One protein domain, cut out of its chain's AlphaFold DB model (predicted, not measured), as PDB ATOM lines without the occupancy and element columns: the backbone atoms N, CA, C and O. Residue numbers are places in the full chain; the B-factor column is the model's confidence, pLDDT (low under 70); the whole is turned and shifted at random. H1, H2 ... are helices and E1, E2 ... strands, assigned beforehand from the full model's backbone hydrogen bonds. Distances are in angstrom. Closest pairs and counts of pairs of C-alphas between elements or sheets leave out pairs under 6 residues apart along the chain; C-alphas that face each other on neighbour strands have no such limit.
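AT A GLANCE: This is residues 5 to 64 of the 88 residues of an uncharacterized protein of Halomonas sp. SL1 (UniProt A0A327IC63). A looped head, residues 5 to 31, leads through the short strand E1 into one long, straight helix, H1, which folds back past the head; its far part, residues 51 to 64, sticks out free. The printed part has 60 residues, with one named strand and one named helix, in the order E1, H1; the class is mostly helix. The whole is loose, with a radius of gyration of the C-alphas of 14.0 A, and flat, spanning 43 by 25 by 14 A.

HOW THE PARTS SIT: Residues 5 to 6 pair antiparallel with residues 32 to 33 of E1, residues 32 to 34, which pairs with no named strand. E1 and H1, residues 36 to 64, meet only through their tight link of 1 residue. In H1 every O i to N i+4 pair is within hydrogen-bond range.

IN THESE COORDINATES: E1 begins at C-alpha 32 (150.094, 184.373, 33.586). H1 is 41.8 A long, from C-alpha 36 (160.333, 192.083, 35.199) to C-alpha 64 (173.810, 152.562, 32.689).

THE WHOLE: The two C-alphas farthest apart, of Asn 21 and Gln 63, are 42.8 A apart. The printed part has no cut. Residues 13 to 16 have pLDDT under 70.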
ATOM      1  N   TYR A   5     155.176 184.472  29.228       90.50
ATOM      2  CA  TYR A   5     154.067 183.691  29.765       90.50
ATOM      3  C   TYR A   5     154.583 182.482  30.534       90.50
ATOM      4  O   TYR A   5     155.526 181.830  30.093       90.50
ATOM      5  N   TYR A   6     153.927 182.156  31.643       91.50
ATOM      6  CA  TYR A   6     154.227 180.963  32.428       91.50
ATOM      7  C   TYR A   6     152.950 180.347  33.000       91.50
ATOM      8  O   TYR A   6     151.960 181.041  33.255       91.50
ATOM      9  N   CYS A   7     152.956 179.031  33.199       92.56
ATOM     10  CA  CYS A   7     151.878 178.343  33.896       92.56
ATOM     11  C   CYS A   7     152.171 178.317  35.404       92.56
ATOM     12  O   CYS A   7     153.162 177.709  35.793       92.56
ATOM     13  N   PRO A   8     151.319 178.871  36.280       92.06
ATOM     14  CA  PRO A   8     151.577 178.862  37.724       92.06
ATOM     15  C   PRO A   8     151.485 177.466  38.363       92.06
ATOM     16  O   PRO A   8     151.843 177.307  39.523       92.06
ATOM     17  N   THR A   9     150.966 176.469  37.641       91.06
ATOM     18  CA  THR A   9     150.791 175.096  38.140       91.06
ATOM     19  C   THR A   9     151.882 174.153  37.644       91.06
ATOM     20  O   THR A   9     152.323 173.293  38.394       91.06
ATOM     21  N   CYS A  10     152.297 174.291  36.383       89.62
ATOM     22  CA  CYS A  10     153.237 173.370  35.735       89.62
ATOM     23  C   CYS A  10     154.655 173.927  35.612       89.62
ATOM     24  O   CYS A  10     155.536 173.215  35.144       89.62
ATOM     25  N   TRP A  11     154.898 175.185  35.979       88.50
ATOM     26  CA  TRP A  11     156.256 175.721  36.013       88.50
ATOM     27  C   TRP A  11     157.111 174.961  37.043       88.50
ATOM     28  O   TRP A  11     156.593 174.658  38.119       88.50
ATOM     29  N   PRO A  12     158.396 174.660  36.766       84.69
ATOM     30  CA  PRO A  12     159.178 174.961  35.557       84.69
ATOM     31  C   PRO A  12     159.128 173.876  34.461       84.69
ATOM     32  O   PRO A  12     159.856 173.976  33.477       84.69
ATOM     33  N   ALA A  13     158.287 172.850  34.613       67.94
ATOM     34  CA  ALA A  13     158.229 171.692  33.718       67.94
ATOM     35  C   ALA A  13     157.599 171.977  32.335       67.94
ATOM     36  O   ALA A  13     157.927 171.285  31.376       67.94
ATOM     37  N   ASP A  14     156.729 172.988  32.204       65.50
ATOM     38  CA  ASP A  14     156.086 173.366  30.929       65.50
ATOM     39  C   ASP A  14     156.526 174.772  30.476       65.50
ATOM     40  O   ASP A  14     155.975 175.799  30.895       65.50
ATOM     41  N   ILE A  15     157.559 174.815  29.626       63.28
ATOM     42  CA  ILE A  15     158.094 176.050  29.039       63.28
ATOM     43  C   ILE A  15     157.343 176.344  27.739       63.28
ATOM     44  O   ILE A  15     157.852 176.179  26.634       63.28
ATOM     45  N   GLY A  16     156.131 176.859  27.884       63.25
ATOM     46  CA  GLY A  16     155.507 177.629  26.817       63.25
ATOM     47  C   GLY A  16     154.681 176.851  25.800       63.25
ATOM     48  O   GLY A  16     154.437 177.380  24.715       63.25
ATOM     49  N   GLU A  17     154.170 175.670  26.151       77.00
ATOM     50  CA  GLU A  17     153.101 175.042  25.378       77.00
ATOM     51  C   GLU A  17     151.739 175.515  25.903       77.00
ATOM     52  O   GLU A  17     151.121 174.918  26.789       77.00
ATOM     53  N   TYR A  18     151.256 176.630  25.350       87.19
ATOM     54  CA  TYR A  18     149.915 177.149  25.618       87.19
ATOM     55  C   TYR A  18     149.050 177.180  24.360       87.19
ATOM     56  O   TYR A  18     149.521 177.447  23.255       87.19
ATOM     57  N   ASP A  19     147.761 176.900  24.542       88.88
ATOM     58  CA  ASP A  19     146.779 176.929  23.465       88.88
ATOM     59  C   ASP A  19     146.443 178.364  23.016       88.88
ATOM     60  O   ASP A  19     146.883 179.366  23.592       88.88
ATOM     61  N   THR A  20     145.599 178.472  21.987       89.56
ATOM     62  CA  THR A  20     145.124 179.760  21.454       89.56
ATOM     63  C   THR A  20     144.343 180.596  22.473       89.56
ATOM     64  O   THR A  20     144.127 181.780  22.241       89.56
ATOM     65  N   ASN A  21     143.917 180.004  23.593       91.50
ATOM     66  CA  ASN A  21     143.179 180.656  24.673       91.50
ATOM     67  C   ASN A  21     144.072 180.992  25.880       91.50
ATOM     68  O   ASN A  21     143.549 181.300  26.956       91.50
ATOM     69  N   HIS A  22     145.400 180.939  25.725       91.12
ATOM     70  CA  HIS A  22     146.362 181.163  26.805       91.12
ATOM     71  C   HIS A  22     146.143 180.218  27.994       91.12
ATOM     72  O   HIS A  22     146.175 180.628  29.161       91.12
ATOM     73  N   ARG A  23     145.913 178.936  27.714       92.25
ATOM     74  CA  ARG A  23     145.888 177.876  28.722       92.25
ATOM     75  C   ARG A  23     147.042 176.922  28.497       92.25
ATOM     76  O   ARG A  23     147.327 176.548  27.367       92.25
ATOM     77  N   CYS A  24     147.672 176.516  29.590       91.50
ATOM     78  CA  CYS A  24     148.666 175.454  29.598       91.50
ATOM     79  C   CYS A  24     148.071 174.191  28.962       91.50
ATOM     80  O   CYS A  24     146.970 173.767  29.326       91.50
ATOM     81  N   THR A  25     148.775 173.605  28.001       90.62
ATOM     82  CA  THR A  25     148.322 172.390  27.308       90.62
ATOM     83  C   THR A  25     148.286 171.178  28.243       90.62
ATOM     84  O   THR A  25     147.412 170.323  28.087       90.62
ATOM     85  N   THR A  26     149.141 171.176  29.271       89.81
ATOM     86  CA  THR A  26     149.248 170.127  30.292       89.81
ATOM     87  C   THR A  26     148.100 170.168  31.309       89.81
ATOM     88  O   THR A  26     147.297 169.242  31.380       89.81
ATOM     89  N   CYS A  27     147.977 171.245  32.098       91.12
ATOM     90  CA  CYS A  27     147.000 171.322  33.199       91.12
ATOM     91  C   CYS A  27     145.740 172.144  32.892       91.12
ATOM     92  O   CYS A  27     144.856 172.251  33.740       91.12
ATOM     93  N   ARG A  28     145.645 172.768  31.708       91.94
ATOM     94  CA  ARG A  28     144.534 173.653  31.286       91.94
ATOM     95  C   ARG A  28     144.343 174.926  32.125       91.94
ATOM     96  O   ARG A  28     143.444 175.724  31.820       91.94
ATOM     97  N   THR A  29     145.199 175.172  33.121       92.50
ATOM     98  CA  THR A  29     145.254 176.432  33.873       92.50
ATOM     99  C   THR A  29     145.636 177.583  32.948       92.50
ATOM    100  O   THR A  29     146.457 177.435  32.040       92.50
ATOM    101  N   ARG A  30     145.033 178.752  33.178       94.12
ATOM    102  CA  ARG A  30     145.356 179.976  32.440       94.12
ATOM    103  C   ARG A  30     146.799 180.395  32.726       94.12
ATOM    104  O   ARG A  30     147.185 180.489  33.889       94.12
ATOM    105  N   VAL A  31     147.576 180.663  31.678       93.31
ATOM    106  CA  VAL A  31     148.940 181.178  31.843       93.31
ATOM    107  C   VAL A  31     148.913 182.638  32.284       93.31
ATOM    108  O   VAL A  31     148.004 183.399  31.940       93.31
ATOM    109  N   LEU A  32     149.915 183.024  33.066       93.25
ATOM    110  CA  LEU A  32     150.094 184.373  33.586       93.25
ATOM    111  C   LEU A  32     151.230 185.076  32.845       93.25
ATOM    112  O   LEU A  32     152.131 184.428  32.315       93.25
ATOM    113  N   VAL A  33     151.192 186.407  32.818       93.06
ATOM    114  CA  VAL A  33     152.273 187.236  32.268       93.06
ATOM    115  C   VAL A  33     153.178 187.667  33.411       93.06
ATOM    116  O   VAL A  33     152.717 188.291  34.365       93.06
ATOM    117  N   ALA A  34     154.467 187.360  33.317       92.25
ATOM    118  CA  ALA A  34     155.441 187.782  34.310       92.25
ATOM    119  C   ALA A  34     155.872 189.240  34.071       92.25
ATOM    120  O   ALA A  34     156.245 189.620  32.955       92.25
ATOM    121  N   ASN A  35     155.851 190.050  35.135       95.12
ATOM    122  CA  ASN A  35     156.537 191.343  35.166       95.12
ATOM    123  C   ASN A  35     158.065 191.129  35.255       95.12
ATOM    124  O   ASN A  35     158.528 189.994  35.325       95.12
ATOM    125  N   LYS A  36     158.862 192.203  35.228       93.94
ATOM    126  CA  LYS A  36     160.333 192.083  35.199       93.94
ATOM    127  C   LYS A  36     160.894 191.311  36.396       93.94
ATOM    128  O   LYS A  36     161.729 190.437  36.197       93.94
ATOM    129  N   ASP A  37     160.407 191.593  37.598       95.12
ATOM    130  CA  ASP A  37     160.906 190.943  38.813       95.12
ATOM    131  C   ASP A  37     160.520 189.462  38.829       95.12
ATOM    132  O   ASP A  37     161.371 188.596  39.025       95.12
ATOM    133  N   LYS A  38     159.268 189.148  38.470       93.88
ATOM    134  CA  LYS A  38     158.817 187.761  38.382       93.88
ATOM    135  C   LYS A  38     159.531 186.990  37.274       93.88
ATOM    136  O   LYS A  38     159.773 185.803  37.434       93.88
ATOM    137  N   GLN A  39     159.904 187.636  36.167       92.12
ATOM    138  CA  GLN A  39     160.728 187.002  35.132       92.12
ATOM    139  C   GLN A  39     162.083 186.569  35.690       92.12
ATOM    140  O   GLN A  39     162.529 185.466  35.391       92.12
ATOM    141  N   ILE A  40     162.723 187.409  36.508       93.81
ATOM    142  CA  ILE A  40     163.999 187.066  37.145       93.81
ATOM    143  C   ILE A  40     163.808 185.873  38.084       93.81
ATOM    144  O   ILE A  40     164.560 184.909  37.979       93.81
ATOM    145  N   GLU A  41     162.784 185.900  38.941       94.44
ATOM    146  CA  GLU A  41     162.464 184.778  39.834       94.44
ATOM    147  C   GLU A  41     162.250 183.472  39.061       94.44
ATOM    148  O   GLU A  41     162.901 182.473  39.350       94.44
ATOM    149  N   LEU A  42     161.406 183.494  38.025       92.75
ATOM    150  CA  LEU A  42     161.107 182.316  37.207       92.75
ATOM    151  C   LEU A  42     162.364 181.768  36.516       92.75
ATOM    152  O   LEU A  42     162.545 180.554  36.452       92.75
ATOM    153  N   LEU A  43     163.258 182.637  36.032       91.12
ATOM    154  CA  LEU A  43     164.534 182.219  35.438       91.12
ATOM    155  C   LEU A  43     165.480 181.594  36.472       91.12
ATOM    156  O   LEU A  43     166.229 180.674  36.139       91.12
ATOM    157  N   VAL A  44     165.469 182.072  37.717       93.56
ATOM    158  CA  VAL A  44     166.233 181.453  38.808       93.56
ATOM    159  C   VAL A  44     165.651 180.081  39.149       93.56
ATOM    160  O   VAL A  44     166.401 179.108  39.159       93.56
ATOM    161  N   GLU A  45     164.330 179.982  39.336       91.88
ATOM    162  CA  GLU A  45     163.618 178.715  39.570       91.88
ATOM    163  C   GLU A  45     163.931 177.690  38.465       91.88
ATOM    164  O   GLU A  45     164.251 176.535  38.743       91.88
ATOM    165  N   GLN A  46     163.929 178.130  37.205       89.69
ATOM    166  CA  GLN A  46     164.248 177.285  36.058       89.69
ATOM    167  C   GLN A  46     165.698 176.792  36.067       89.69
ATOM    168  O   GLN A  46     165.949 175.629  35.759       89.69
ATOM    169  N   ASN A  47     166.664 177.648  36.412       91.75
ATOM    170  CA  ASN A  47     168.067 177.234  36.492       91.75
ATOM    171  C   ASN A  47     168.298 176.185  37.584       91.75
ATOM    172  O   ASN A  47     169.088 175.261  37.380       91.75
ATOM    173  N   VAL A  48     167.612 176.317  38.724       91.19
ATOM    174  CA  VAL A  48     167.677 175.331  39.810       91.19
ATOM    175  C   VAL A  48     167.124 173.990  39.331       91.19
ATOM    176  O   VAL A  48     167.857 173.006  39.346       91.19
ATOM    177  N   ALA A  49     165.905 173.972  38.785       89.31
ATOM    178  CA  ALA A  49     165.280 172.738  38.306       89.31
ATOM    179  C   ALA A  49     166.085 172.057  37.185       89.31
ATOM    180  O   ALA A  49     166.258 170.843  37.185       89.31
ATOM    181  N   LEU A  50     166.643 172.828  36.243       89.81
ATOM    182  CA  LEU A  50     167.519 172.274  35.204       89.81
ATOM    183  C   LEU A  50     168.793 171.657  35.785       89.81
ATOM    184  O   LEU A  50     169.267 170.650  35.268       89.81
ATOM    185  N   SER A  51     169.354 172.251  36.839       92.44
ATOM    186  CA  SER A  51     170.544 171.708  37.501       92.44
ATOM    187  C   SER A  51     170.235 170.382  38.197       92.44
ATOM    188  O   SER A  51     171.043 169.458  38.114       92.44
ATOM    189  N   GLU A  52     169.061 170.268  38.821       91.12
ATOM    190  CA  GLU A  52     168.570 169.032  39.444       91.12
ATOM    191  C   GLU A  52     168.330 167.938  38.394       91.12
ATOM    192  O   GLU A  52     168.922 166.865  38.490       91.12
ATOM    193  N   TYR A  53     167.584 168.232  37.323       90.06
ATOM    194  CA  TYR A  53     167.349 167.263  36.246       90.06
ATOM    195  C   TYR A  53     168.637 166.821  35.544       90.06
ATOM    196  O   TYR A  53     168.758 165.668  35.132       90.06
ATOM    197  N   LEU A  54     169.620 167.716  35.399       92.88
ATOM    198  CA  LEU A  54     170.928 167.352  34.853       92.88
ATOM    199  C   LEU A  54     171.704 166.426  35.792       92.88
ATOM    200  O   LEU A  54     172.347 165.501  35.300       92.88
ATOM    201  N   ALA A  55     171.650 166.655  37.104       92.19
ATOM    202  CA  ALA A  55     172.279 165.773  38.084       92.19
ATOM    203  C   ALA A  55     171.631 164.379  38.076       92.19
ATOM    204  O   ALA A  55     172.346 163.382  37.999       92.19
ATOM    205  N   GLU A  56     170.297 164.300  38.047       92.81
ATOM    206  CA  GLU A  56     169.567 163.029  37.923       92.81
ATOM    207  C   GLU A  56     169.914 162.299  36.618       92.81
ATOM    208  O   GLU A  56     170.180 161.097  36.610       92.81
ATOM    209  N   ALA A  57     169.968 163.022  35.495       91.19
ATOM    210  CA  ALA A  57     170.354 162.447  34.209       91.19
ATOM    211  C   ALA A  57     171.804 161.940  34.201       91.19
ATOM    212  O   ALA A  57     172.085 160.907  33.592       91.19
ATOM    213  N   GLN A  58     172.720 162.646  34.874       91.75
ATOM    214  CA  GLN A  58     174.103 162.200  35.057       91.75
ATOM    215  C   GLN A  58     174.169 160.924  35.893       91.75
ATOM    216  O   GLN A  58     174.836 159.979  35.481       91.75
ATOM    217  N   GLU A  59     173.435 160.857  37.003       90.81
ATOM    218  CA  GLU A  59     173.378 159.659  37.841       90.81
ATOM    219  C   GLU A  59     172.823 158.456  37.062       90.81
ATOM    220  O   GLU A  59     173.420 157.379  37.068       90.81
ATOM    221  N   MET A  60     171.727 158.638  36.318       89.25
ATOM    222  CA  MET A  60     171.170 157.585  35.462       89.25
ATOM    223  C   MET A  60     172.173 157.118  34.400       89.25
ATOM    224  O   MET A  60     172.282 155.922  34.126       89.25
ATOM    225  N   LEU A  61     172.935 158.044  33.813       90.25
ATOM    226  CA  LEU A  61     173.966 157.708  32.837       90.25
ATOM    227  C   LEU A  61     175.105 156.894  33.473       90.25
ATOM    228  O   LEU A  61     175.529 155.900  32.887       90.25
ATOM    229  N   GLU A  62     175.563 157.267  34.670       87.69
ATOM    230  CA  GLU A  62     176.577 156.520  35.429       87.69
ATOM    231  C   GLU A  62     176.104 155.105  35.795       87.69
ATOM    232  O   GLU A  62     176.882 154.150  35.743       87.69
ATOM    233  N   GLN A  63     174.819 154.943  36.123       85.62
ATOM    234  CA  GLN A  63     174.229 153.629  36.388       85.62
ATOM    235  C   GLN A  63     174.221 152.742  35.132       85.62
ATOM    236  O   GLN A  63     174.550 151.558  35.217       85.62
ATOM    237  N   VAL A  64     173.885 153.304  33.963       85.50
ATOM    238  CA  VAL A  64     173.810 152.562  32.689       85.50
ATOM    239  C   VAL A  64     175.191 152.223  32.130       85.50
ATOM    240  O   VAL A  64     175.401 151.112  31.643       85.50
TER     241      VAL A  64